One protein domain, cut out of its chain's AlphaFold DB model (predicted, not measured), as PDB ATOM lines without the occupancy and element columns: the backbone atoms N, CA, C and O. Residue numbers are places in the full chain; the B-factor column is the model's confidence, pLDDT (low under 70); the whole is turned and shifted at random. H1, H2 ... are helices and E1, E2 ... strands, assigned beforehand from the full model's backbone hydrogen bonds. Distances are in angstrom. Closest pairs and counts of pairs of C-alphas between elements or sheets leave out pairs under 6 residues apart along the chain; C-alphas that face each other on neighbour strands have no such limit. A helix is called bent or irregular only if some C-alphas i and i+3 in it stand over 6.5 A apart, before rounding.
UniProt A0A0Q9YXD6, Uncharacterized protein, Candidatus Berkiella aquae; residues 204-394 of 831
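Overview. This is residues 204 to 394 of the 831 residues of an uncharacterized protein of Candidatus Berkiella aquae (UniProt A0A0Q9YXD6). What does the model show first? A twisted sheet of five antiparallel strands has the long helix H6 packed along one face, and H3, H4 and H5 on the other. The helical hairpin of H1 and H2 packs on H6 and makes one end of the longest axis, while H7 covers E4 and E5. What are the parts? The printed part has 191 residues with seven named helices and five named strands, in the order H1 H2 H3 E1 E2 E3 E4 H4 H5 E5 H6 H7, and its class is mixed, helices and strands. The sheet's order is E1 E2 E3 E4 E5. How compact is it? It is compact, with a radius of gyration of the C-alphas of 15.7 A and spans of 48 by 35 by 34 A.

Arrangement. How are the strands paired? E1, residues 266 to 273, E2, residues 276 to 284, E3, residues 287 to 292, and E4, residues 303 to 308, form a meander, each strand the antiparallel neighbour of the one before; E5, residues 350 to 353, is the antiparallel neighbour of E4. Within hydrogen-bond range are N 268 and O 281 at 2.8 A in the hairpin E1 and E2, N 289 and O 282 at 2.7 A in the hairpin E2 and E3, N 305 and O 290 at 2.8 A in the hairpin E3 and E4, and N 352 and O 304 at 2.8 A between E4 and E5. Which helices are on the sheet? There are three layers, helices on both faces of a sheet: H2, residues 224 to 246, H6, residues 362 to 380, and H7, residues 385 to 393, on one face, and H3, residues 252 to 261, H4, residues 315 to 326, and H5, residues 332 to 340, on the other. H6, at a height over the sheet of 6.8 A, runs along the strands, at 25 degrees to E3 on the local plane; the closest C-alphas of H6 and E2 are those of Ala 363 and Ala 278, 4.7 A apart. H4 is over E1, with the C-alphas of Phe 325 and Ser 270 closest at 4.8 A. Which helices touch? H6 is the hub: it touches H1, residues 204 to 220, closest C-alphas Phe 364 and Ser 205 at 5.1 A, H2, Leu 378 and His 232 at 6.2 A, and H7, Asn 380 and Ile 388 at 6.0 A. H1 and H2 form a helical hairpin, at a shallow tilt of 23 degrees, opposite ways, with the C-alphas of Thr 210 and Thr 237 closest at 5.6 A. H4 touches H3, C-alphas Arg 319 and Ser 253 closest at 5.0 A, and forms a helical hairpin with H5, Ala 324 and Leu 335 closest at 5.9 A. Which helix backbones are complete? Every O i to N i+4 pair is within hydrogen-bond range in H1, H3, H4, H5 and H7; in H2 it is 17 of 19 and in H6 11 of 15.

Along the chain. Where do the first and last elements lie? H1 begins at C-alpha 204, (-58.934, -16.821, 41.790), and H7 ends at C-alpha 393, (-31.492, -24.830, 24.367). How long are the longer elements? From first to last C-alpha H2 is 33.3 A, H6 27.0 A, E2 26.7 A, H1 24.4 A and E1 22.1 A. Is H2 even? It is irregular, with C-alphas 225 and 228 8.0 A apart, and has a kink of 31 degrees near residue 231.

Size, cuts and confidence. How far does it reach? The two C-alphas farthest apart are those of Ser 224 and Lys 329, 48.5 A. Is it whole? The printed part has no cut, and no link between named elements is long. Where is confidence low? The mean pLDDT of the printed part is 90.6, and residues 271 to 274, 328 and 358 to 360 are under 70.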
ATOM      1  N   PRO A 204     -58.355 -15.479  41.914       77.56
ATOM      2  CA  PRO A 204     -58.934 -16.821  41.790       77.56
ATOM      3  C   PRO A 204     -58.140 -17.754  40.877       77.56
ATOM      4  O   PRO A 204     -57.831 -18.879  41.265       77.56
ATOM      5  N   SER A 205     -57.701 -17.272  39.711       83.69
ATOM      6  CA  SER A 205     -56.900 -18.077  38.781       83.69
ATOM      7  C   SER A 205     -55.620 -18.599  39.424       83.69
ATOM      8  O   SER A 205     -55.292 -19.779  39.302       83.69
ATOM      9  N   VAL A 206     -54.904 -17.736  40.152       88.50
ATOM     10  CA  VAL A 206     -53.679 -18.127  40.858       88.50
ATOM     11  C   VAL A 206     -53.991 -19.046  42.041       88.50
ATOM     12  O   VAL A 206     -53.218 -19.967  42.305       88.50
ATOM     13  N   GLN A 207     -55.121 -18.869  42.731       86.94
ATOM     14  CA  GLN A 207     -55.558 -19.796  43.783       86.94
ATOM     15  C   GLN A 207     -55.796 -21.204  43.227       86.94
ATOM     16  O   GLN A 207     -55.305 -22.172  43.812       86.94
ATOM     17  N   TRP A 208     -56.466 -21.330  42.080       86.12
ATOM     18  CA  TRP A 208     -56.674 -22.623  41.428       86.12
ATOM     19  C   TRP A 208     -55.368 -23.233  40.917       86.12
ATOM     20  O   TRP A 208     -55.123 -24.415  41.141       86.12
ATOM     21  N   LEU A 209     -54.476 -22.444  40.305       91.62
ATOM     22  CA  LEU A 209     -53.143 -22.927  39.915       91.62
ATOM     23  C   LEU A 209     -52.356 -23.447  41.118       91.62
ATOM     24  O   LEU A 209     -51.733 -24.502  41.043       91.62
ATOM     25  N   THR A 210     -52.437 -22.743  42.246       94.75
ATOM     26  CA  THR A 210     -51.805 -23.167  43.497       94.75
ATOM     27  C   THR A 210     -52.403 -24.480  44.009       94.75
ATOM     28  O   THR A 210     -51.659 -25.323  44.503       94.75
ATOM     29  N   LYS A 211     -53.724 -24.687  43.882       92.38
ATOM     30  CA  LYS A 211     -54.367 -25.974  44.193       92.38
ATOM     31  C   LYS A 211     -53.775 -27.091  43.329       92.38
ATOM     32  O   LYS A 211     -53.238 -28.040  43.883       92.38
ATOM     33  N   TYR A 212     -53.785 -26.946  42.004       94.44
ATOM     34  CA  TYR A 212     -53.277 -27.993  41.108       94.44
ATOM     35  C   TYR A 212     -51.782 -28.272  41.276       94.44
ATOM     36  O   TYR A 212     -51.348 -29.408  41.126       94.44
ATOM     37  N   LEU A 213     -50.979 -27.257  41.604       96.94
ATOM     38  CA  LEU A 213     -49.574 -27.461  41.948       96.94
ATOM     39  C   LEU A 213     -49.418 -28.315  43.211       96.94
ATOM     40  O   LEU A 213     -48.596 -29.227  43.223       96.94
ATOM     41  N   ARG A 214     -50.210 -28.055  44.261       96.81
ATOM     42  CA  ARG A 214     -50.193 -28.873  45.486       96.81
ATOM     43  C   ARG A 214     -50.641 -30.302  45.212       96.81
ATOM     44  O   ARG A 214     -49.970 -31.218  45.672       96.81
ATOM     45  N   ASP A 215     -51.706 -30.477  44.433       93.38
ATOM     46  CA  ASP A 215     -52.206 -31.796  44.037       93.38
ATOM     47  C   ASP A 215     -51.117 -32.570  43.266       93.38
ATOM     48  O   ASP A 215     -50.816 -33.720  43.590       93.38
ATOM     49  N   TYR A 216     -50.437 -31.916  42.316       96.81
ATOM     50  CA  TYR A 216     -49.314 -32.497  41.572       96.81
ATOM     51  C   TYR A 216     -48.151 -32.897  42.490       96.81
ATOM     52  O   TYR A 216     -47.641 -34.015  42.399       96.81
ATOM     53  N   ILE A 217     -47.745 -31.999  43.394       97.62
ATOM     54  CA  ILE A 217     -46.683 -32.242  44.381       97.62
ATOM     55  C   ILE A 217     -47.043 -33.424  45.282       97.62
ATOM     56  O   ILE A 217     -46.183 -34.246  45.572       97.62
ATOM     57  N   GLN A 218     -48.298 -33.532  45.712       96.06
ATOM     58  CA  GLN A 218     -48.751 -34.615  46.577       96.06
ATOM     59  C   GLN A 218     -48.717 -35.969  45.859       96.06
ATOM     60  O   GLN A 218     -48.235 -36.944  46.429       96.06
ATOM     61  N   ILE A 219     -49.192 -36.033  44.612       93.94
ATOM     62  CA  ILE A 219     -49.243 -37.276  43.825       93.94
ATOM     63  C   ILE A 219     -47.839 -37.775  43.466       93.94
ATOM     64  O   ILE A 219     -47.603 -38.980  43.420       93.94
ATOM     65  N   HIS A 220     -46.909 -36.860  43.196       94.00
ATOM     66  CA  HIS A 220     -45.572 -37.195  42.705       94.00
ATOM     67  C   HIS A 220     -44.459 -37.021  43.745       94.00
ATOM     68  O   HIS A 220     -43.305 -37.303  43.444       94.00
ATOM     69  N   GLY A 221     -44.772 -36.579  44.964       93.06
ATOM     70  CA  GLY A 221     -43.775 -36.261  45.989       93.06
ATOM     71  C   GLY A 221     -43.006 -37.470  46.525       93.06
ATOM     72  O   GLY A 221     -41.911 -37.301  47.052       93.06
ATOM     73  N   SER A 222     -43.548 -38.680  46.370       92.50
ATOM     74  CA  SER A 222     -42.880 -39.939  46.723       92.50
ATOM     75  C   SER A 222     -42.001 -40.508  45.602       92.50
ATOM     76  O   SER A 222     -41.250 -41.452  45.841       92.50
ATOM     77  N   ASP A 223     -42.071 -39.956  44.388       92.62
ATOM     78  CA  ASP A 223     -41.274 -40.398  43.245       92.62
ATOM     79  C   ASP A 223     -39.879 -39.756  43.308       92.62
ATOM     80  O   ASP A 223     -39.690 -38.588  42.959       92.62
ATOM     81  N   SER A 224     -38.884 -40.524  43.763       91.31
ATOM     82  CA  SER A 224     -37.502 -40.050  43.914       91.31
ATOM     83  C   SER A 224     -36.907 -39.528  42.602       91.31
ATOM     84  O   SER A 224     -36.118 -38.576  42.631       91.31
ATOM     85  N   SER A 225     -37.350 -40.062  41.455       93.12
ATOM     86  CA  SER A 225     -36.924 -39.616  40.123       93.12
ATOM     87  C   SER A 225     -37.401 -38.200  39.774       93.12
ATOM     88  O   SER A 225     -36.847 -37.562  38.882       93.12
ATOM     89  N   LYS A 226     -38.391 -37.675  40.510       93.62
ATOM     90  CA  LYS A 226     -38.957 -36.329  40.340       93.62
ATOM     91  C   LYS A 226     -38.605 -35.366  41.470       93.62
ATOM     92  O   LYS A 226     -39.102 -34.243  41.476       93.62
ATOM     93  N   SER A 227     -37.749 -35.752  42.413       95.19
ATOM     94  CA  SER A 227     -37.434 -34.954  43.611       95.19
ATOM     95  C   SER A 227     -37.076 -33.488  43.312       95.19
ATOM     96  O   SER A 227     -37.631 -32.579  43.932       95.19
ATOM     97  N   GLN A 228     -36.223 -33.231  42.314       95.81
ATOM     98  CA  GLN A 228     -35.851 -31.869  41.910       95.81
ATOM     99  C   GLN A 228     -37.023 -31.092  41.285       95.81
ATOM    100  O   GLN A 228     -37.243 -29.929  41.625       95.81
ATOM    101  N   GLU A 229     -37.800 -31.726  40.403       96.19
ATOM    102  CA  GLU A 229     -39.011 -31.136  39.815       96.19
ATOM    103  C   GLU A 229     -40.010 -30.733  40.910       96.19
ATOM    104  O   GLU A 229     -40.541 -29.620  40.903       96.19
ATOM    105  N   ILE A 230     -40.213 -31.607  41.896       97.94
ATOM    106  CA  ILE A 230     -41.111 -31.368  43.026       97.94
ATOM    107  C   ILE A 230     -40.606 -30.212  43.893       97.94
ATOM    108  O   ILE A 230     -41.391 -29.324  44.230       97.94
ATOM    109  N   ALA A 231     -39.304 -30.151  44.184       98.06
ATOM    110  CA  ALA A 231     -38.706 -29.032  44.910       98.06
ATOM    111  C   ALA A 231     -38.880 -27.695  44.165       98.06
ATOM    112  O   ALA A 231     -39.139 -26.656  44.783       98.06
ATOM    113  N   HIS A 232     -38.788 -27.694  42.831       98.31
ATOM    114  CA  HIS A 232     -39.065 -26.502  42.031       98.31
ATOM    115  C   HIS A 232     -40.541 -26.100  42.103       98.31
ATOM    116  O   HIS A 232     -40.846 -24.936  42.375       98.31
ATOM    117  N   PHE A 233     -41.472 -27.044  41.942       98.50
ATOM    118  CA  PHE A 233     -42.898 -26.744  42.056       98.50
ATOM    119  C   PHE A 233     -43.306 -26.277  43.454       98.50
ATOM    120  O   PHE A 233     -44.184 -25.422  43.563       98.50
ATOM    121  N   GLN A 234     -42.656 -26.745  44.522       98.50
ATOM    122  CA  GLN A 234     -42.869 -26.221  45.875       98.50
ATOM    123  C   GLN A 234     -42.540 -24.722  45.959       98.50
ATOM    124  O   GLN A 234     -43.358 -23.950  46.460       98.50
ATOM    125  N   LYS A 235     -41.412 -24.284  45.385       98.50
ATOM    126  CA  LYS A 235     -41.030 -22.858  45.334       98.50
ATOM    127  C   LYS A 235     -41.992 -22.021  44.485       98.50
ATOM    128  O   LYS A 235     -42.365 -20.919  44.888       98.50
ATOM    129  N   VAL A 236     -42.446 -22.547  43.343       98.50
ATOM    130  CA  VAL A 236     -43.488 -21.902  42.518       98.50
ATOM    131  C   VAL A 236     -44.792 -21.754  43.312       98.50
ATOM    132  O   VAL A 236     -45.384 -20.675  43.353       98.50
ATOM    133  N   THR A 237     -45.218 -22.821  43.993       98.31
ATOM    134  CA  THR A 237     -46.427 -22.848  44.831       98.31
ATOM    135  C   THR A 237     -46.342 -21.827  45.959       98.31
ATOM    136  O   THR A 237     -47.329 -21.148  46.253       98.31
ATOM    137  N   GLU A 238     -45.176 -21.690  46.589       98.31
ATOM    138  CA  GLU A 238     -44.924 -20.696  47.630       98.31
ATOM    139  C   GLU A 238     -45.071 -19.269  47.084       98.31
ATOM    140  O   GLU A 238     -45.817 -18.478  47.661       98.31
ATOM    141  N   ALA A 239     -44.450 -18.957  45.940       98.31
ATOM    142  CA  ALA A 239     -44.539 -17.641  45.303       98.31
ATOM    143  C   ALA A 239     -45.986 -17.273  44.916       98.31
ATOM    144  O   ALA A 239     -46.446 -16.160  45.182       98.31
ATOM    145  N   MET A 240     -46.743 -18.218  44.352       97.19
ATOM    146  CA  MET A 240     -48.160 -18.023  44.019       97.19
ATOM    147  C   MET A 240     -49.047 -17.897  45.268       97.19
ATOM    148  O   MET A 240     -49.945 -17.051  45.331       97.19
ATOM    149  N   THR A 241     -48.767 -18.676  46.315       95.50
ATOM    150  CA  THR A 241     -49.454 -18.554  47.608       95.50
ATOM    151  C   THR A 241     -49.175 -17.191  48.247       95.50
ATOM    152  O   THR A 241     -50.091 -16.556  48.771       95.50
ATOM    153  N   PHE A 242     -47.935 -16.710  48.182       96.75
ATOM    154  CA  PHE A 242     -47.555 -15.385  48.658       96.75
ATOM    155  C   PHE A 242     -48.344 -14.293  47.924       96.75
ATOM    156  O   PHE A 242     -48.986 -13.466  48.573       96.75
ATOM    157  N   PHE A 243     -48.412 -14.354  46.591       94.19
ATOM    158  CA  PHE A 243     -49.227 -13.432  45.798       94.19
ATOM    159  C   PHE A 243     -50.682 -13.386  46.282       94.19
ATOM    160  O   PHE A 243     -51.181 -12.325  46.654       94.19
ATOM    161  N   THR A 244     -51.357 -14.536  46.361       87.12
ATOM    162  CA  THR A 244     -52.785 -14.593  46.743       87.12
ATOM    163  C   THR A 244     -53.055 -14.087  48.164       87.12
ATOM    164  O   THR A 244     -54.167 -13.633  48.455       87.12
ATOM    165  N   ARG A 245     -52.053 -14.137  49.054       87.38
ATOM    166  CA  ARG A 245     -52.122 -13.598  50.420       87.38
ATOM    167  C   ARG A 245     -51.922 -12.091  50.486       87.38
ATOM    168  O   ARG A 245     -52.478 -11.497  51.406       87.38
ATOM    169  N   HIS A 246     -51.149 -11.484  49.589       87.38
ATOM    170  CA  HIS A 246     -50.768 -10.066  49.674       87.38
ATOM    171  C   HIS A 246     -51.404  -9.178  48.595       87.38
ATOM    172  O   HIS A 246     -51.420  -7.958  48.756       87.38
ATOM    173  N   TYR A 247     -51.985  -9.758  47.543       82.56
ATOM    174  CA  TYR A 247     -52.689  -9.028  46.490       82.56
ATOM    175  C   TYR A 247     -53.802  -8.129  47.049       82.56
ATOM    176  O   TYR A 247     -54.609  -8.563  47.876       82.56
ATOM    177  N   GLY A 248     -53.831  -6.867  46.605       75.44
ATOM    178  CA  GLY A 248     -54.830  -5.868  46.999       75.44
ATOM    179  C   GLY A 248     -54.778  -5.412  48.465       75.44
ATOM    180  O   GLY A 248     -55.668  -4.688  48.903       75.44
ATOM    181  N   LYS A 249     -53.771  -5.821  49.253       78.75
ATOM    182  CA  LYS A 249     -53.641  -5.409  50.662       78.75
ATOM    183  C   LYS A 249     -52.844  -4.115  50.821       78.75
ATOM    184  O   LYS A 249     -51.887  -3.861  50.083       78.75
ATOM    185  N   ALA A 250     -53.187  -3.339  51.850       76.94
ATOM    186  CA  ALA A 250     -52.376  -2.208  52.293       76.94
ATOM    187  C   ALA A 250     -50.949  -2.671  52.642       76.94
ATOM    188  O   ALA A 250     -50.764  -3.727  53.248       76.94
ATOM    189  N   GLY A 251     -49.941  -1.905  52.218       81.75
ATOM    190  CA  GLY A 251     -48.527  -2.244  52.425       81.75
ATOM    191  C   GLY A 251     -47.983  -3.369  51.536       81.75
ATOM    192  O   GLY A 251     -46.802  -3.691  51.647       81.75
ATOM    193  N   SER A 252     -48.792  -3.931  50.627       85.00
ATOM    194  CA  SER A 252     -48.375  -5.022  49.734       85.00
ATOM    195  C   SER A 252     -47.084  -4.709  48.979       85.00
ATOM    196  O   SER A 252     -46.181  -5.539  48.993       85.00
ATOM    197  N   SER A 253     -46.924  -3.505  48.418       89.88
ATOM    198  CA  SER A 253     -45.705  -3.131  47.684       89.88
ATOM    199  C   SER A 253     -44.426  -3.275  48.496       89.88
ATOM    200  O   SER A 253     -43.437  -3.781  47.974       89.88
ATOM    201  N   LYS A 254     -44.455  -2.916  49.785       93.25
ATOM    202  CA  LYS A 254     -43.310  -3.118  50.674       93.25
ATOM    203  C   LYS A 254     -43.032  -4.607  50.878       93.25
ATOM    204  O   LYS A 254     -41.894  -5.030  50.753       93.25
ATOM    205  N   THR A 255     -44.068  -5.414  51.107       96.06
ATOM    206  CA  THR A 255     -43.920  -6.867  51.292       96.06
ATOM    207  C   THR A 255     -43.360  -7.564  50.044       96.06
ATOM    208  O   THR A 255     -42.487  -8.418  50.169       96.06
ATOM    209  N   PHE A 256     -43.826  -7.200  48.844       95.44
ATOM    210  CA  PHE A 256     -43.280  -7.722  47.585       95.44
ATOM    211  C   PHE A 256     -41.823  -7.287  47.384       95.44
ATOM    212  O   PHE A 256     -40.986  -8.117  47.039       95.44
ATOM    213  N   TYR A 257     -41.499  -6.022  47.667       97.50
ATOM    214  CA  TYR A 257     -40.129  -5.516  47.599       97.50
ATOM    215  C   TYR A 257     -39.190  -6.239  48.574       97.50
ATOM    216  O   TYR A 257     -38.127  -6.695  48.164       97.50
ATOM    217  N   ASP A 258     -39.596  -6.410  49.835       97.75
ATOM    218  CA  ASP A 258     -38.801  -7.106  50.851       97.75
ATOM    219  C   ASP A 258     -38.495  -8.554  50.430       97.75
ATOM    220  O   ASP A 258     -37.407  -9.062  50.702       97.75
ATOM    221  N   ARG A 259     -39.431  -9.212  49.732       97.44
ATOM    222  CA  ARG A 259     -39.239 -10.556  49.175       97.44
ATOM    223  C   ARG A 259     -38.259 -10.555  47.996       97.44
ATOM    224  O   ARG A 259     -37.309 -11.338  48.004       97.44
ATOM    225  N   CYS A 260     -38.419  -9.632  47.044       96.81
ATOM    226  CA  CYS A 260     -37.475  -9.455  45.934       96.81
ATOM    227  C   CYS A 260     -36.052  -9.160  46.430       96.81
ATOM    228  O   CYS A 260     -35.098  -9.770  45.952       96.81
ATOM    229  N   LYS A 261     -35.903  -8.287  47.438       96.44
ATOM    230  CA  LYS A 261     -34.612  -7.914  48.038       96.44
ATOM    231  C   LYS A 261     -33.871  -9.109  48.646       96.44
ATOM    232  O   LYS A 261     -32.646  -9.144  48.624       96.44
ATOM    233  N   LYS A 262     -34.598 -10.102  49.167       96.38
ATOM    234  CA  LYS A 262     -34.021 -11.360  49.678       96.38
ATOM    235  C   LYS A 262     -33.608 -12.337  48.570       96.38
ATOM    236  O   LYS A 262     -33.080 -13.405  48.870       96.38
ATOM    237  N   GLY A 263     -33.866 -12.012  47.303       95.12
ATOM    238  CA  GLY A 263     -33.654 -12.914  46.170       95.12
ATOM    239  C   GLY A 263     -34.649 -14.079  46.124       95.12
ATOM    240  O   GLY A 263     -34.426 -15.050  45.400       95.12
ATOM    241  N   GLU A 264     -35.738 -14.008  46.895       96.69
ATOM    242  CA  GLU A 264     -36.791 -15.021  46.896       96.69
ATOM    243  C   GLU A 264     -37.651 -14.890  45.632       96.69
ATOM    244  O   GLU A 264     -37.974 -13.781  45.193       96.69
ATOM    245  N   LEU A 265     -38.068 -16.028  45.063       98.06
ATOM    246  CA  LEU A 265     -38.967 -16.039  43.911       98.06
ATOM    247  C   LEU A 265     -40.270 -15.319  44.278       98.06
ATOM    248  O   LEU A 265     -41.006 -15.726  45.189       98.06
ATOM    249  N   THR A 266     -40.539 -14.239  43.557       98.19
ATOM    250  CA  THR A 266     -41.661 -13.338  43.795       98.19
ATOM    251  C   THR A 266     -42.507 -13.267  42.541       98.19
ATOM    252  O   THR A 266     -42.004 -12.956  41.469       98.19
ATOM    253  N   TYR A 267     -43.796 -13.566  42.670       97.81
ATOM    254  CA  TYR A 267     -44.735 -13.586  41.555       97.81
ATOM    255  C   TYR A 267     -45.814 -12.522  41.730       97.81
ATOM    256  O   TYR A 267     -46.349 -12.350  42.824       97.81
ATOM    257  N   MET A 268     -46.151 -11.831  40.648       95.06
ATOM    258  CA  MET A 268     -47.188 -10.813  40.587       95.06
ATOM    259  C   MET A 268     -47.957 -10.949  39.270       95.06
ATOM    260  O   MET A 268     -47.394 -11.251  38.222       95.06
ATOM    261  N   THR A 269     -49.260 -10.714  39.315       90.12
ATOM    262  CA  THR A 269     -50.106 -10.668  38.122       90.12
ATOM    263  C   THR A 269     -51.265  -9.726  38.365       90.12
ATOM    264  O   THR A 269     -51.714  -9.585  39.504       90.12
ATOM    265  N   SER A 270     -51.750  -9.098  37.303       73.31
ATOM    266  CA  SER A 270     -53.055  -8.454  37.286       73.31
ATOM    267  C   SER A 270     -53.494  -8.146  35.865       73.31
ATOM    268  O   SER A 270     -52.673  -8.242  34.953       73.31
ATOM    269  N   GLY A 271     -54.762  -7.748  35.729       65.81
ATOM    270  CA  GLY A 271     -55.301  -7.053  34.573       65.81
ATOM    271  C   GLY A 271     -54.708  -5.648  34.447       65.81
ATOM    272  O   GLY A 271     -54.898  -4.827  35.339       65.81
ATOM    273  N   CYS A 272     -54.020  -5.355  33.347       64.56
ATOM    274  CA  CYS A 272     -54.117  -4.022  32.757       64.56
ATOM    275  C   CYS A 272     -55.589  -3.845  32.383       64.56
ATOM    276  O   CYS A 272     -56.184  -4.775  31.856       64.56
ATOM    277  N   ASN A 273     -56.221  -2.749  32.783       64.00
ATOM    278  CA  ASN A 273     -57.681  -2.714  32.902       64.00
ATOM    279  C   ASN A 273     -58.381  -2.069  31.699       64.00
ATOM    280  O   ASN A 273     -59.609  -2.079  31.654       64.00
ATOM    281  N   ASP A 274     -57.619  -1.572  30.720       65.62
ATOM    282  CA  ASP A 274     -58.157  -0.951  29.508       65.62
ATOM    283  C   ASP A 274     -57.282  -1.254  28.264       65.62
ATOM    284  O   ASP A 274     -56.229  -0.631  28.098       65.62
ATOM    285  N   PRO A 275     -57.645  -2.250  27.422       70.38
ATOM    286  CA  PRO A 275     -58.677  -3.262  27.664       70.38
ATOM    287  C   PRO A 275     -58.262  -4.248  28.780       70.38
ATOM    288  O   PRO A 275     -57.066  -4.501  28.955       70.38
ATOM    289  N   PRO A 276     -59.219  -4.863  29.507       72.56
ATOM    290  CA  PRO A 276     -58.934  -5.839  30.556       72.56
ATOM    291  C   PRO A 276     -58.079  -7.012  30.062       72.56
ATOM    292  O   PRO A 276     -58.520  -7.849  29.275       72.56
ATOM    293  N   HIS A 277     -56.847  -7.104  30.555       80.31
ATOM    294  CA  HIS A 277     -55.893  -8.112  30.128       80.31
ATOM    295  C   HIS A 277     -54.863  -8.432  31.200       80.31
ATOM    296  O   HIS A 277     -54.091  -7.575  31.621       80.31
ATOM    297  N   ALA A 278     -54.817  -9.686  31.635       86.00
ATOM    298  CA  ALA A 278     -53.933 -10.093  32.710       86.00
ATOM    299  C   ALA A 278     -52.597 -10.634  32.208       86.00
ATOM    300  O   ALA A 278     -52.584 -11.547  31.390       86.00
ATOM    301  N   VAL A 279     -51.479 -10.148  32.748       91.56
ATOM    302  CA  VAL A 279     -50.112 -10.608  32.426       91.56
ATOM    303  C   VAL A 279     -49.404 -11.175  33.651       91.56
ATOM    304  O   VAL A 279     -49.796 -10.905  34.788       91.56
ATOM    305  N   GLY A 280     -48.369 -11.984  33.439       94.44
ATOM    306  CA  GLY A 280     -47.570 -12.557  34.522       94.44
ATOM    307  C   GLY A 280     -46.205 -11.890  34.638       94.44
ATOM    308  O   GLY A 280     -45.502 -11.763  33.642       94.44
ATOM    309  N   VAL A 281     -45.819 -11.495  35.850       96.69
ATOM    310  CA  VAL A 281     -44.477 -10.991  36.172       96.69
ATOM    311  C   VAL A 281     -43.908 -11.817  37.316       96.69
ATOM    312  O   VAL A 281     -44.550 -11.984  38.352       96.69
ATOM    313  N   ALA A 282     -42.693 -12.329  37.162       97.88
ATOM    314  CA  ALA A 282     -41.966 -12.955  38.259       97.88
ATOM    315  C   ALA A 282     -40.546 -12.408  38.350       97.88
ATOM    316  O   ALA A 282     -39.955 -12.043  37.344       97.88
ATOM    317  N   ILE A 283     -40.005 -12.335  39.559       97.69
ATOM    318  CA  ILE A 283     -38.675 -11.789  39.827       97.69
ATOM    319  C   ILE A 283     -37.953 -12.743  40.770       97.69
ATOM    320  O   ILE A 283     -38.531 -13.197  41.762       97.69
ATOM    321  N   GLN A 284     -36.698 -13.058  40.457       96.94
ATOM    322  CA  GLN A 284     -35.821 -13.846  41.318       96.94
ATOM    323  C   GLN A 284     -34.374 -13.374  41.157       96.94
ATOM    324  O   GLN A 284     -33.767 -13.558  40.103       96.94
ATOM    325  N   GLY A 285     -33.812 -12.795  42.221       94.50
ATOM    326  CA  GLY A 285     -32.469 -12.216  42.176       94.50
ATOM    327  C   GLY A 285     -32.380 -11.114  41.118       94.50
ATOM    328  O   GLY A 285     -33.146 -10.158  41.160       94.50
ATOM    329  N   GLU A 286     -31.465 -11.276  40.165       96.31
ATOM    330  CA  GLU A 286     -31.184 -10.304  39.099       96.31
ATOM    331  C   GLU A 286     -31.987 -10.551  37.810       96.31
ATOM    332  O   GLU A 286     -31.679  -9.969  36.773       96.31
ATOM    333  N   TYR A 287     -32.991 -11.430  37.847       98.19
ATOM    334  CA  TYR A 287     -33.750 -11.821  36.662       98.19
ATOM    335  C   TYR A 287     -35.235 -11.498  36.799       98.19
ATOM    336  O   TYR A 287     -35.839 -11.683  37.863       98.19
ATOM    337  N   LEU A 288     -35.829 -11.072  35.685       97.94
ATOM    338  CA  LEU A 288     -37.252 -10.789  35.544       97.94
ATOM    339  C   LEU A 288     -37.861 -11.690  34.469       97.94
ATOM    340  O   LEU A 288     -37.339 -11.811  33.366       97.94
ATOM    341  N   ILE A 289     -38.993 -12.303  34.788       98.12
ATOM    342  CA  ILE A 289     -39.833 -13.056  33.864       98.12
ATOM    343  C   ILE A 289     -41.055 -12.203  33.557       98.12
ATOM    344  O   ILE A 289     -41.748 -11.767  34.477       98.12
ATOM    345  N   TYR A 290     -41.355 -12.027  32.277       96.62
ATOM    346  CA  TYR A 290     -42.585 -11.399  31.808       96.62
ATOM    347  C   TYR A 290     -43.311 -12.351  30.861       96.62
ATOM    348  O   TYR A 290     -42.732 -12.844  29.897       96.62
ATOM    349  N   CYS A 291     -44.581 -12.623  31.137       95.19
ATOM    350  CA  CYS A 291     -45.425 -13.475  30.317       95.19
ATOM    351  C   CYS A 291     -46.642 -12.702  29.822       95.19
ATOM    352  O   CYS A 291     -47.517 -12.326  30.610       95.19
ATOM    353  N   ASN A 292     -46.744 -12.583  28.502       92.50
ATOM    354  CA  ASN A 292     -47.934 -12.099  27.833       92.50
ATOM    355  C   ASN A 292     -48.238 -12.948  26.595       92.50
ATOM    356  O   ASN A 292     -47.429 -13.058  25.675       92.50
ATOM    357  N   ARG A 293     -49.425 -13.559  26.580       89.56
ATOM    358  CA  ARG A 293     -49.942 -14.312  25.439       89.56
ATOM    359  C   ARG A 293     -51.102 -13.628  24.721       89.56
ATOM    360  O   ARG A 293     -51.487 -14.151  23.690       89.56
ATOM    361  N   GLY A 294     -51.677 -12.548  25.242       84.31
ATOM    362  CA  GLY A 294     -52.847 -11.892  24.634       84.31
ATOM    363  C   GLY A 294     -52.539 -10.474  24.176       84.31
ATOM    364  O   GLY A 294     -51.486 -10.249  23.599       84.31
ATOM    365  N   TYR A 295     -53.446  -9.531  24.422       81.44
ATOM    366  CA  TYR A 295     -53.302  -8.143  23.975       81.44
ATOM    367  C   TYR A 295     -52.002  -7.478  24.473       81.44
ATOM    368  O   TYR A 295     -51.537  -7.767  25.578       81.44
ATOM    369  N   GLY A 296     -51.410  -6.590  23.665       77.12
ATOM    370  CA  GLY A 296     -50.176  -5.872  24.012       77.12
ATOM    371  C   GLY A 296     -48.916  -6.740  23.984       77.12
ATOM    372  O   GLY A 296     -48.109  -6.700  24.917       77.12
ATOM    373  N   LEU A 297     -48.771  -7.594  22.965       82.56
ATOM    374  CA  LEU A 297     -47.538  -8.357  22.763       82.56
ATOM    375  C   LEU A 297     -46.370  -7.403  22.472       82.56
ATOM    376  O   LEU A 297     -46.526  -6.444  21.725       82.56
ATOM    377  N   LEU A 298     -45.204  -7.687  23.059       79.12
ATOM    378  CA  LEU A 298     -43.977  -6.908  22.830       79.12
ATOM    379  C   LEU A 298     -43.365  -7.154  21.442       79.12
ATOM    380  O   LEU A 298     -42.608  -6.329  20.946       79.12
ATOM    381  N   ASP A 299     -43.668  -8.300  20.842       80.12
ATOM    382  CA  ASP A 299     -43.200  -8.729  19.529       80.12
ATOM    383  C   ASP A 299     -44.239  -9.675  18.898       80.12
ATOM    384  O   ASP A 299     -45.281  -9.981  19.485       80.12
ATOM    385  N   GLU A 300     -43.940 -10.186  17.705       74.19
ATOM    386  CA  GLU A 300     -44.748 -11.203  17.018       74.19
ATOM    387  C   GLU A 300     -44.820 -12.555  17.763       74.19
ATOM    388  O   GLU A 300     -45.582 -13.452  17.389       74.19
ATOM    389  N   HIS A 301     -44.052 -12.732  18.843       75.56
ATOM    390  CA  HIS A 301     -43.921 -13.977  19.587       75.56
ATOM    391  C   HIS A 301     -44.543 -13.876  20.988       75.56
ATOM    392  O   HIS A 301     -43.896 -13.616  22.010       75.56
ATOM    393  N   ALA A 302     -45.834 -14.208  21.053       83.56
ATOM    394  CA  ALA A 302     -46.542 -14.449  22.308       83.56
ATOM    395  C   ALA A 302     -45.808 -15.466  23.204       83.56
ATOM    396  O   ALA A 302     -45.287 -16.473  22.722       83.56
ATOM    397  N   GLY A 303     -45.830 -15.262  24.527       90.69
ATOM    398  CA  GLY A 303     -45.274 -16.221  25.483       90.69
ATOM    399  C   GLY A 303     -44.571 -15.605  26.682       90.69
ATOM    400  O   GLY A 303     -44.930 -14.521  27.144       90.69
ATOM    401  N   THR A 304     -43.600 -16.351  27.202       96.19
ATOM    402  CA  THR A 304     -42.838 -16.006  28.405       96.19
ATOM    403  C   THR A 304     -41.424 -15.603  28.007       96.19
ATOM    404  O   THR A 304     -40.769 -16.310  27.251       96.19
ATOM    405  N   LYS A 305     -40.937 -14.479  28.521       97.12
ATOM    406  CA  LYS A 305     -39.605 -13.935  28.251       97.12
ATOM    407  C   LYS A 305     -38.840 -13.751  29.558       97.12
ATOM    408  O   LYS A 305     -39.448 -13.430  30.582       97.12
ATOM    409  N   ILE A 306     -37.531 -13.976  29.523       98.25
ATOM    410  CA  ILE A 306     -36.622 -13.852  30.670       98.25
ATOM    411  C   ILE A 306     -35.615 -12.744  30.372       98.25
ATOM    412  O   ILE A 306     -34.969 -12.773  29.328       98.25
ATOM    413  N   TYR A 307     -35.456 -11.805  31.297       98.06
ATOM    414  CA  TYR A 307     -34.608 -10.622  31.170       98.06
ATOM    415  C   TYR A 307     -33.620 -10.516  32.327       98.06
ATOM    416  O   TYR A 307     -33.899 -10.979  33.439       98.06
ATOM    417  N   LYS A 308     -32.491  -9.855  32.065       97.44
ATOM    418  CA  LYS A 308     -31.555  -9.387  33.087       97.44
ATOM    419  C   LYS A 308     -32.029  -8.032  33.606       97.44
ATOM    420  O   LYS A 308     -32.391  -7.169  32.811       97.44
ATOM    421  N   LEU A 309     -32.030  -7.847  34.921       96.94
ATOM    422  CA  LEU A 309     -32.246  -6.536  35.524       96.94
ATOM    423  C   LEU A 309     -31.010  -5.647  35.321       96.94
ATOM    424  O   LEU A 309     -29.889  -6.076  35.586       96.94
ATOM    425  N   ASN A 310     -31.227  -4.387  34.943       95.69
ATOM    426  CA  ASN A 310     -30.174  -3.370  34.790       95.69
ATOM    427  C   ASN A 310     -29.519  -2.981  36.132       95.69
ATOM    428  O   ASN A 310     -28.478  -2.331  36.161       95.69
ATOM    429  N   GLY A 311     -30.139  -3.360  37.251       92.94
ATOM    430  CA  GLY A 311     -29.657  -3.147  38.610       92.94
ATOM    431  C   GLY A 311     -30.612  -3.761  39.641       92.94
ATOM    432  O   GLY A 311     -31.638  -4.337  39.268       92.94
ATOM    433  N   PRO A 312     -30.309  -3.656  40.947       91.19
ATOM    434  CA  PRO A 312     -31.207  -4.126  41.995       91.19
ATOM    435  C   PRO A 312     -32.576  -3.451  41.890       91.19
ATOM    436  O   PRO A 312     -32.661  -2.227  41.785       91.19
ATOM    437  N   ILE A 313     -33.653  -4.235  41.947       93.81
ATOM    438  CA  ILE A 313     -35.002  -3.670  41.895       93.81
ATOM    439  C   ILE A 313     -35.285  -2.834  43.145       93.81
ATOM    440  O   ILE A 313     -35.057  -3.294  44.263       93.81
ATOM    441  N   ASP A 314     -35.805  -1.622  42.964       94.44
ATOM    442  CA  ASP A 314     -36.147  -0.720  44.063       94.44
ATOM    443  C   ASP A 314     -37.631  -0.810  44.477       94.44
ATOM    444  O   ASP A 314     -38.487  -1.405  43.808       94.44
ATOM    445  N   ALA A 315     -37.947  -0.220  45.633       94.69
ATOM    446  CA  ALA A 315     -39.300  -0.240  46.187       94.69
ATOM    447  C   ALA A 315     -40.305   0.554  45.334       94.69
ATOM    448  O   ALA A 315     -41.490   0.211  45.296       94.69
ATOM    449  N   GLU A 316     -39.848   1.603  44.646       95.00
ATOM    450  CA  GLU A 316     -40.696   2.453  43.809       95.00
ATOM    451  C   GLU A 316     -41.138   1.719  42.540       95.00
ATOM    452  O   GLU A 316     -42.302   1.807  42.152       95.00
ATOM    453  N   THR A 317     -40.256   0.925  41.941       94.94
ATOM    454  CA  THR A 317     -40.536   0.057  40.797       94.94
ATOM    455  C   THR A 317     -41.589  -0.976  41.167       94.94
ATOM    456  O   THR A 317     -42.608  -1.081  40.489       94.94
ATOM    457  N   ILE A 318     -41.423  -1.682  42.292       95.75
ATOM    458  CA  ILE A 318     -42.434  -2.634  42.782       95.75
ATOM    459  C   ILE A 318     -43.773  -1.934  43.048       95.75
ATOM    460  O   ILE A 318     -44.835  -2.456  42.697       95.75
ATOM    461  N   ARG A 319     -43.747  -0.732  43.637       92.81
ATOM    462  CA  ARG A 319     -44.954   0.072  43.862       92.81
ATOM    463  C   ARG A 319     -45.639   0.444  42.548       92.81
ATOM    464  O   ARG A 319     -46.859   0.328  42.476       92.81
ATOM    465  N   LYS A 320     -44.887   0.854  41.522       92.06
ATOM    466  CA  LYS A 320     -45.408   1.178  40.185       92.06
ATOM    467  C   LYS A 320     -45.978  -0.049  39.477       92.06
ATOM    468  O   LYS A 320     -47.090   0.048  38.977       92.06
ATOM    469  N   ILE A 321     -45.308  -1.204  39.531       92.00
ATOM    470  CA  ILE A 321     -45.826  -2.474  38.987       92.00
ATOM    471  C   ILE A 321     -47.172  -2.819  39.637       92.00
ATOM    472  O   ILE A 321     -48.168  -3.029  38.954       92.00
ATOM    473  N   ILE A 322     -47.239  -2.811  40.972       87.81
ATOM    474  CA  ILE A 322     -48.476  -3.120  41.708       87.81
ATOM    475  C   ILE A 322     -49.559  -2.064  41.462       87.81
ATOM    476  O   ILE A 322     -50.744  -2.391  41.437       87.81
ATOM    477  N   ARG A 323     -49.180  -0.795  41.282       84.62
ATOM    478  CA  ARG A 323     -50.121   0.272  40.931       84.62
ATOM    479  C   ARG A 323     -50.690   0.064  39.533       84.62
ATOM    480  O   ARG A 323     -51.904   0.144  39.410       84.62
ATOM    481  N   ALA A 324     -49.858  -0.236  38.536       84.38
ATOM    482  CA  ALA A 324     -50.305  -0.552  37.178       84.38
ATOM    483  C   ALA A 324     -51.283  -1.735  37.189       84.38
ATOM    484  O   ALA A 324     -52.313  -1.712  36.531       84.38
ATOM    485  N   PHE A 325     -51.015  -2.722  38.041       82.69
ATOM    486  CA  PHE A 325     -51.882  -3.870  38.258       82.69
ATOM    487  C   PHE A 325     -53.222  -3.555  38.939       82.69
ATOM    488  O   PHE A 325     -54.234  -4.152  38.586       82.69
ATOM    489  N   ASN A 326     -53.266  -2.654  39.917       76.81
ATOM    490  CA  ASN A 326     -54.490  -2.391  40.686       76.81
ATOM    491  C   ASN A 326     -55.305  -1.194  40.170       76.81
ATOM    492  O   ASN A 326     -56.431  -0.986  40.619       76.81
ATOM    493  N   ASN A 327     -54.738  -0.366  39.294       76.69
ATOM    494  CA  ASN A 327     -55.389   0.831  38.781       76.69
ATOM    495  C   ASN A 327     -56.292   0.487  37.592       76.69
ATOM    496  O   ASN A 327     -55.808   0.050  36.550       76.69
ATOM    497  N   SER A 328     -57.594   0.747  37.721       68.12
ATOM    498  CA  SER A 328     -58.584   0.489  36.666       68.12
ATOM    499  C   SER A 328     -58.358   1.292  35.382       68.12
ATOM    500  O   SER A 328     -58.923   0.942  34.356       68.12
ATOM    501  N   LYS A 329     -57.539   2.347  35.426       77.69
ATOM    502  CA  LYS A 329     -57.180   3.161  34.256       77.69
ATOM    503  C   LYS A 329     -55.826   2.809  33.645       77.69
ATOM    504  O   LYS A 329     -55.418   3.479  32.706       77.69
ATOM    505  N   SER A 330     -55.094   1.854  34.219       79.69
ATOM    506  CA  SER A 330     -53.760   1.535  33.716       79.69
ATOM    507  C   SER A 330     -53.810   0.593  32.524       79.69
ATOM    508  O   SER A 330     -54.498  -0.433  32.563       79.69
ATOM    509  N   THR A 331     -53.054   0.946  31.487       86.19
ATOM    510  CA  THR A 331     -52.946   0.170  30.250       86.19
ATOM    511  C   THR A 331     -51.771  -0.811  30.315       86.19
ATOM    512  O   THR A 331     -51.055  -0.906  31.319       86.19
ATOM    513  N   ILE A 332     -51.586  -1.607  29.261       86.81
ATOM    514  CA  ILE A 332     -50.431  -2.507  29.153       86.81
ATOM    515  C   ILE A 332     -49.132  -1.733  28.900       86.81
ATOM    516  O   ILE A 332     -48.079  -2.111  29.414       86.81
ATOM    517  N   GLU A 333     -49.226  -0.598  28.214       88.75
ATOM    518  CA  GLU A 333     -48.126   0.321  27.940       88.75
ATOM    519  C   GLU A 333     -47.591   0.955  29.232       88.75
ATOM    520  O   GLU A 333     -46.377   1.010  29.406       88.75
ATOM    521  N   ASP A 334     -48.456   1.326  30.189       89.94
ATOM    522  CA  ASP A 334     -48.033   1.815  31.518       89.94
ATOM    523  C   ASP A 334     -47.124   0.803  32.242       89.94
ATOM    524  O   ASP A 334     -46.147   1.147  32.928       89.94
ATOM    525  N   LEU A 335     -47.469  -0.483  32.120       91.25
ATOM    526  CA  LEU A 335     -46.678  -1.562  32.690       91.25
ATOM    527  C   LEU A 335     -45.371  -1.736  31.919       91.25
ATOM    528  O   LEU A 335     -44.325  -1.861  32.552       91.25
ATOM    529  N   HIS A 336     -45.404  -1.735  30.583       92.81
ATOM    530  CA  HIS A 336     -44.195  -1.819  29.758       92.81
ATOM    531  C   HIS A 336     -43.236  -0.665  30.034       92.81
ATOM    532  O   HIS A 336     -42.049  -0.915  30.199       92.81
ATOM    533  N   GLU A 337     -43.727   0.566  30.182       92.62
ATOM    534  CA  GLU A 337     -42.913   1.725  30.560       92.62
ATOM    535  C   GLU A 337     -42.264   1.513  31.934       92.62
ATOM    536  O   GLU A 337     -41.080   1.787  32.135       92.62
ATOM    537  N   THR A 338     -43.020   0.973  32.892       93.44
ATOM    538  CA  THR A 338     -42.494   0.657  34.223       93.44
ATOM    539  C   THR A 338     -41.416  -0.427  34.168       93.44
ATOM    540  O   THR A 338     -40.401  -0.299  34.852       93.44
ATOM    541  N   LEU A 339     -41.612  -1.473  33.363       94.69
ATOM    542  CA  LEU A 339     -40.656  -2.570  33.205       94.69
ATOM    543  C   LEU A 339     -39.401  -2.132  32.429       94.69
ATOM    544  O   LEU A 339     -38.299  -2.450  32.865       94.69
ATOM    545  N   ASN A 340     -39.542  -1.330  31.370       94.38
ATOM    546  CA  ASN A 340     -38.430  -0.807  30.560       94.38
ATOM    547  C   ASN A 340     -37.424   0.039  31.358       94.38
ATOM    548  O   ASN A 340     -36.282   0.218  30.946       94.38
ATOM    549  N   ARG A 341     -37.816   0.563  32.527       94.12
ATOM    550  CA  ARG A 341     -36.892   1.275  33.426       94.12
ATOM    551  C   ARG A 341     -35.888   0.352  34.115       94.12
ATOM    552  O   ARG A 341     -34.863   0.834  34.586       94.12
ATOM    553  N   VAL A 342     -36.183  -0.944  34.211       96.00
ATOM    554  CA  VAL A 342     -35.356  -1.920  34.938       96.00
ATOM    555  C   VAL A 342     -34.870  -3.086  34.082       96.00
ATOM    556  O   VAL A 342     -33.978  -3.803  34.527       96.00
ATOM    557  N   VAL A 343     -35.410  -3.271  32.877       96.19
ATOM    558  CA  VAL A 343     -34.954  -4.253  31.880       96.19
ATOM    559  C   VAL A 343     -35.025  -3.652  30.479       96.19
ATOM    560  O   VAL A 343     -35.838  -2.766  30.244       96.19
ATOM    561  N   ASP A 344     -34.240  -4.163  29.533       94.31
ATOM    562  CA  ASP A 344     -34.471  -3.916  28.105       94.31
ATOM    563  C   ASP A 344     -35.500  -4.924  27.560       94.31
ATOM    564  O   ASP A 344     -35.170  -6.089  27.322       94.31
ATOM    565  N   LEU A 345     -36.761  -4.498  27.379       92.44
ATOM    566  CA  LEU A 345     -37.824  -5.379  26.873       92.44
ATOM    567  C   LEU A 345     -37.614  -5.827  25.416       92.44
ATOM    568  O   LEU A 345     -38.252  -6.797  25.004       92.44
ATOM    569  N   ALA A 346     -36.734  -5.174  24.650       91.94
ATOM    570  CA  ALA A 346     -36.408  -5.584  23.284       91.94
ATOM    571  C   ALA A 346     -35.391  -6.739  23.239       91.94
ATOM    572  O   ALA A 346     -35.335  -7.467  22.247       91.94
ATOM    573  N   SER A 347     -34.629  -6.946  24.319       93.94
ATOM    574  CA  SER A 347     -33.489  -7.870  24.349       93.94
ATOM    575  C   SER A 347     -33.622  -8.934  25.451       93.94
ATOM    576  O   SER A 347     -32.857  -8.932  26.420       93.94
ATOM    577  N   PRO A 348     -34.570  -9.886  25.348       96.38
ATOM    578  CA  PRO A 348     -34.664 -10.978  26.313       96.38
ATOM    579  C   PRO A 348     -33.428 -11.896  26.263       96.38
ATOM    580  O   PRO A 348     -32.901 -12.223  25.197       96.38
ATOM    581  N   ILE A 349     -33.009 -12.409  27.425       97.62
ATOM    582  CA  ILE A 349     -32.013 -13.492  27.529       97.62
ATOM    583  C   ILE A 349     -32.547 -14.741  26.826       97.62
ATOM    584  O   ILE A 349     -31.820 -15.431  26.110       97.62
ATOM    585  N   ALA A 350     -33.823 -15.050  27.056       96.94
ATOM    586  CA  ALA A 350     -34.498 -16.187  26.456       96.94
ATOM    587  C   ALA A 350     -35.987 -15.902  26.246       96.94
ATOM    588  O   ALA A 350     -36.636 -15.265  27.080       96.94
ATOM    589  N   SER A 351     -36.521 -16.453  25.159       96.00
ATOM    590  CA  SER A 351     -37.940 -16.416  24.809       96.00
ATOM    591  C   SER A 351     -38.497 -17.837  24.773       96.00
ATOM    592  O   SER A 351     -37.926 -18.727  24.148       96.00
ATOM    593  N   LEU A 352     -39.628 -18.042  25.442       95.44
ATOM    594  CA  LEU A 352     -40.376 -19.294  25.519       95.44
ATOM    595  C   LEU A 352     -41.699 -19.095  24.757       95.44
ATOM    596  O   LEU A 352     -42.699 -18.651  25.343       95.44
ATOM    597  N   PRO A 353     -41.707 -19.341  23.432       91.69
ATOM    598  CA  PRO A 353     -42.851 -19.031  22.591       91.69
ATOM    599  C   PRO A 353     -44.061 -19.890  22.963       91.69
ATOM    600  O   PRO A 353     -43.977 -21.096  23.191       91.69
ATOM    601  N   SER A 354     -45.230 -19.263  22.991       86.94
ATOM    602  CA  SER A 354     -46.515 -19.883  23.295       86.94
ATOM    603  C   SER A 354     -47.562 -19.485  22.259       86.94
ATOM    604  O   SER A 354     -47.441 -18.481  21.569       86.94
ATOM    605  N   LYS A 355     -48.648 -20.261  22.160       83.25
ATOM    606  CA  LYS A 355     -49.799 -19.856  21.337       83.25
ATOM    607  C   LYS A 355     -50.381 -18.542  21.883       83.25
ATOM    608  O   LYS A 355     -50.642 -18.478  23.095       83.25
ATOM    609  N   SER A 356     -50.624 -17.577  20.992       82.25
ATOM    610  CA  SER A 356     -51.412 -16.377  21.278       82.25
ATOM    611  C   SER A 356     -52.780 -16.758  21.853       82.25
ATOM    612  O   SER A 356     -53.401 -17.753  21.476       82.25
ATOM    613  N   GLN A 357     -53.221 -16.009  22.845       74.75
ATOM    614  CA  GLN A 357     -54.515 -16.128  23.481       74.75
ATOM    615  C   GLN A 357     -55.326 -14.912  23.053       74.75
ATOM    616  O   GLN A 357     -55.201 -13.843  23.640       74.75
ATOM    617  N   GLU A 358     -56.134 -15.090  22.016       61.22
ATOM    618  CA  GLU A 358     -56.939 -14.009  21.439       61.22
ATOM    619  C   GLU A 358     -58.186 -13.697  22.284       61.22
ATOM    620  O   GLU A 358     -58.718 -12.593  22.199       61.22
ATOM    621  N   HIS A 359     -58.633 -14.620  23.151       63.56
ATOM    622  CA  HIS A 359     -59.906 -14.478  23.868       63.56
ATOM    623  C   HIS A 359     -59.844 -14.857  25.362       63.56
ATOM    624  O   HIS A 359     -59.163 -15.809  25.750       63.56
ATOM    625  N   GLY A 360     -60.570 -14.081  26.187       62.84
ATOM    626  CA  GLY A 360     -61.250 -14.419  27.458       62.84
ATOM    627  C   GLY A 360     -60.487 -15.004  28.658       62.84
ATOM    628  O   GLY A 360     -61.032 -15.017  29.758       62.84
ATOM    629  N   ASN A 361     -59.254 -15.490  28.490       72.62
ATOM    630  CA  ASN A 361     -58.612 -16.403  29.447       72.62
ATOM    631  C   ASN A 361     -57.189 -15.985  29.871       72.62
ATOM    632  O   ASN A 361     -56.425 -16.766  30.446       72.62
ATOM    633  N   CYS A 362     -56.773 -14.754  29.583       81.31
ATOM    634  CA  CYS A 362     -55.418 -14.286  29.892       81.31
ATOM    635  C   CYS A 362     -55.072 -14.381  31.391       81.31
ATOM    636  O   CYS A 362     -53.947 -14.747  31.733       81.31
ATOM    637  N   ALA A 363     -56.053 -14.185  32.277       82.44
ATOM    638  CA  ALA A 363     -55.889 -14.245  33.732       82.44
ATOM    639  C   ALA A 363     -55.565 -15.626  34.298       82.44
ATOM    640  O   ALA A 363     -55.046 -15.711  35.403       82.44
ATOM    641  N   PHE A 364     -55.797 -16.705  33.554       86.50
ATOM    642  CA  PHE A 364     -55.303 -18.034  33.917       86.50
ATOM    643  C   PHE A 364     -54.156 -18.468  33.006       86.50
ATOM    644  O   PHE A 364     -53.152 -19.014  33.467       86.50
ATOM    645  N   ALA A 365     -54.269 -18.189  31.706       88.62
ATOM    646  CA  ALA A 365     -53.310 -18.603  30.696       88.62
ATOM    647  C   ALA A 365     -51.908 -18.006  30.905       88.62
ATOM    648  O   ALA A 365     -50.933 -18.747  30.743       88.62
ATOM    649  N   ASN A 366     -51.803 -16.720  31.267       92.31
ATOM    650  CA  ASN A 366     -50.522 -16.043  31.489       92.31
ATOM    651  C   ASN A 366     -49.884 -16.442  32.829       92.31
ATOM    652  O   ASN A 366     -48.723 -16.858  32.809       92.31
ATOM    653  N   PRO A 367     -50.606 -16.467  33.968       93.88
ATOM    654  CA  PRO A 367     -50.062 -17.028  35.206       93.88
ATOM    655  C   PRO A 367     -49.552 -18.458  35.068       93.88
ATOM    656  O   PRO A 367     -48.451 -18.774  35.515       93.88
ATOM    657  N   LYS A 368     -50.311 -19.311  34.372       95.00
ATOM    658  CA  LYS A 368     -49.906 -20.690  34.104       95.00
ATOM    659  C   LYS A 368     -48.639 -20.754  33.251       95.00
ATOM    660  O   LYS A 368     -47.754 -21.532  33.571       95.00
ATOM    661  N   ALA A 369     -48.541 -19.960  32.184       95.25
ATOM    662  CA  ALA A 369     -47.361 -19.940  31.315       95.25
ATOM    663  C   ALA A 369     -46.126 -19.298  31.980       95.25
ATOM    664  O   ALA A 369     -45.000 -19.669  31.663       95.25
ATOM    665  N   THR A 370     -46.318 -18.417  32.965       97.56
ATOM    666  CA  THR A 370     -45.208 -17.845  33.748       97.56
ATOM    667  C   THR A 370     -44.467 -18.922  34.548       97.56
ATOM    668  O   THR A 370     -43.255 -18.815  34.726       97.56
ATOM    669  N   ILE A 371     -45.160 -19.989  34.978       98.44
ATOM    670  CA  ILE A 371     -44.549 -21.136  35.678       98.44
ATOM    671  C   ILE A 371     -43.390 -21.719  34.867       98.44
ATOM    672  O   ILE A 371     -42.366 -22.068  35.443       98.44
ATOM    673  N   GLU A 372     -43.516 -21.788  33.542       97.94
ATOM    674  CA  GLU A 372     -42.470 -22.322  32.669       97.94
ATOM    675  C   GLU A 372     -41.163 -21.522  32.790       97.94
ATOM    676  O   GLU A 372     -40.102 -22.104  33.004       97.94
ATOM    677  N   GLY A 373     -41.243 -20.186  32.772       98.00
ATOM    678  CA  GLY A 373     -40.085 -19.317  32.999       98.00
ATOM    679  C   GLY A 373     -39.527 -19.427  34.421       98.00
ATOM    680  O   GLY A 373     -38.313 -19.414  34.612       98.00
ATOM    681  N   MET A 374     -40.393 -19.600  35.429       98.62
ATOM    682  CA  MET A 374     -39.946 -19.821  36.811       98.62
ATOM    683  C   MET A 374     -39.151 -21.120  36.946       98.62
ATOM    684  O   MET A 374     -38.158 -21.147  37.663       98.62
ATOM    685  N   LEU A 375     -39.555 -22.189  36.250       98.56
ATOM    686  CA  LEU A 375     -38.814 -23.452  36.248       98.56
ATOM    687  C   LEU A 375     -37.415 -23.282  35.649       98.56
ATOM    688  O   LEU A 375     -36.468 -23.821  36.217       98.56
ATOM    689  N   VAL A 376     -37.266 -22.489  34.580       98.31
ATOM    690  CA  VAL A 376     -35.947 -22.158  34.008       98.31
ATOM    691  C   VAL A 376     -35.065 -21.450  35.040       98.31
ATOM    692  O   VAL A 376     -33.929 -21.865  35.256       98.31
ATOM    693  N   LEU A 377     -35.578 -20.427  35.738       97.75
ATOM    694  CA  LEU A 377     -34.792 -19.717  36.759       97.75
ATOM    695  C   LEU A 377     -34.454 -20.588  37.978       97.75
ATOM    696  O   LEU A 377     -33.366 -20.471  38.545       97.75
ATOM    697  N   LEU A 378     -35.355 -21.486  38.375       97.75
ATOM    698  CA  LEU A 378     -35.108 -22.421  39.471       97.75
ATOM    699  C   LEU A 378     -34.049 -23.466  39.102       97.75
ATOM    700  O   LEU A 378     -33.168 -23.730  39.920       97.75
ATOM    701  N   GLN A 379     -34.081 -23.988  37.871       96.75
ATOM    702  CA  GLN A 379     -33.029 -24.855  37.327       96.75
ATOM    703  C   GLN A 379     -31.694 -24.124  37.172       96.75
ATOM    704  O   GLN A 379     -30.646 -24.727  37.390       96.75
ATOM    705  N   ASN A 380     -31.723 -22.826  36.854       96.44
ATOM    706  CA  ASN A 380     -30.520 -22.011  36.747       96.44
ATOM    707  C   ASN A 380     -29.741 -21.943  38.071       96.44
ATOM    708  O   ASN A 380     -28.527 -21.793  38.047       96.44
ATOM    709  N   GLY A 381     -30.403 -22.060  39.230       90.94
ATOM    710  CA  GLY A 381     -29.711 -22.264  40.509       90.94
ATOM    711  C   GLY A 381     -28.741 -21.144  40.914       90.94
ATOM    712  O   GLY A 381     -27.779 -21.419  41.623       90.94
ATOM    713  N   LYS A 382     -29.006 -19.893  40.498       89.31
ATOM    714  CA  LYS A 382     -28.105 -18.715  40.583       89.31
ATOM    715  C   LYS A 382     -26.955 -18.681  39.558       89.31
ATOM    716  O   LYS A 382     -26.025 -17.901  39.734       89.31
ATOM    717  N   GLY A 383     -27.019 -19.479  38.498       86.62
ATOM    718  CA  GLY A 383     -26.132 -19.364  37.342       86.62
ATOM    719  C   GLY A 383     -26.293 -18.043  36.578       86.62
ATOM    720  O   GLY A 383     -27.186 -17.228  36.849       86.62
ATOM    721  N   ASP A 384     -25.411 -17.835  35.608       94.50
ATOM    722  CA  ASP A 384     -25.380 -16.650  34.754       94.50
ATOM    723  C   ASP A 384     -26.366 -16.737  33.569       94.50
ATOM    724  O   ASP A 384     -27.126 -17.696  33.400       94.50
ATOM    725  N   GLU A 385     -26.358 -15.709  32.722       96.94
ATOM    726  CA  GLU A 385     -27.203 -15.642  31.526       96.94
ATOM    727  C   GLU A 385     -26.887 -16.754  30.518       96.94
ATOM    728  O   GLU A 385     -27.790 -17.256  29.842       96.94
ATOM    729  N   GLN A 386     -25.619 -17.168  30.421       97.25
ATOM    730  CA  GLN A 386     -25.222 -18.258  29.534       97.25
ATOM    731  C   GLN A 386     -25.846 -19.575  29.986       97.25
ATOM    732  O   GLN A 386     -26.303 -20.351  29.147       97.25
ATOM    733  N   ASN A 387     -25.919 -19.823  31.292       97.69
ATOM    734  CA  ASN A 387     -26.567 -21.011  31.824       97.69
ATOM    735  C   ASN A 387     -28.082 -21.020  31.558       97.69
ATOM    736  O   ASN A 387     -28.614 -22.054  31.160       97.69
ATOM    737  N   ILE A 388     -28.767 -19.874  31.651       97.81
ATOM    738  CA  ILE A 388     -30.182 -19.756  31.239       97.81
ATOM    739  C   ILE A 388     -30.348 -20.157  29.766       97.81
ATOM    740  O   ILE A 388     -31.212 -20.972  29.440       97.81
ATOM    741  N   ARG A 389     -29.495 -19.638  28.872       97.94
ATOM    742  CA  ARG A 389     -29.521 -19.996  27.442       97.94
ATOM    743  C   ARG A 389     -29.240 -21.486  27.224       97.94
ATOM    744  O   ARG A 389     -29.913 -22.107  26.407       97.94
ATOM    745  N   LYS A 390     -28.295 -22.074  27.969       97.38
ATOM    746  CA  LYS A 390     -28.001 -23.517  27.926       97.38
ATOM    747  C   LYS A 390     -29.206 -24.355  28.351       97.38
ATOM    748  O   LYS A 390     -29.522 -25.310  27.657       97.38
ATOM    749  N   ILE A 391     -29.904 -23.981  29.425       97.38
ATOM    750  CA  ILE A 391     -31.108 -24.686  29.901       97.38
ATOM    751  C   ILE A 391     -32.222 -24.648  28.848       97.38
ATOM    752  O   ILE A 391     -32.825 -25.676  28.550       97.38
ATOM    753  N   VAL A 392     -32.484 -23.479  28.256       96.94
ATOM    754  CA  VAL A 392     -33.547 -23.313  27.245       96.94
ATOM    755  C   VAL A 392     -33.234 -24.070  25.949       96.94
ATOM    756  O   VAL A 392     -34.137 -24.626  25.322       96.94
ATOM    757  N   ASN A 393     -31.955 -24.140  25.573       96.56
ATOM    758  CA  ASN A 393     -31.492 -24.830  24.367       96.56
ATOM    759  C   ASN A 393     -31.094 -26.297  24.601       96.56
ATOM    760  O   ASN A 393     -30.679 -26.966  23.654       96.56
ATOM    761  N   ALA A 394     -31.206 -26.808  25.831       95.75
ATOM    762  CA  ALA A 394     -30.886 -28.194  26.144       95.75
ATOM    763  C   ALA A 394     -31.787 -29.146  25.345       95.75
ATOM    764  O   ALA A 394     -32.978 -28.893  25.165       95.75
TER     765      ALA A 394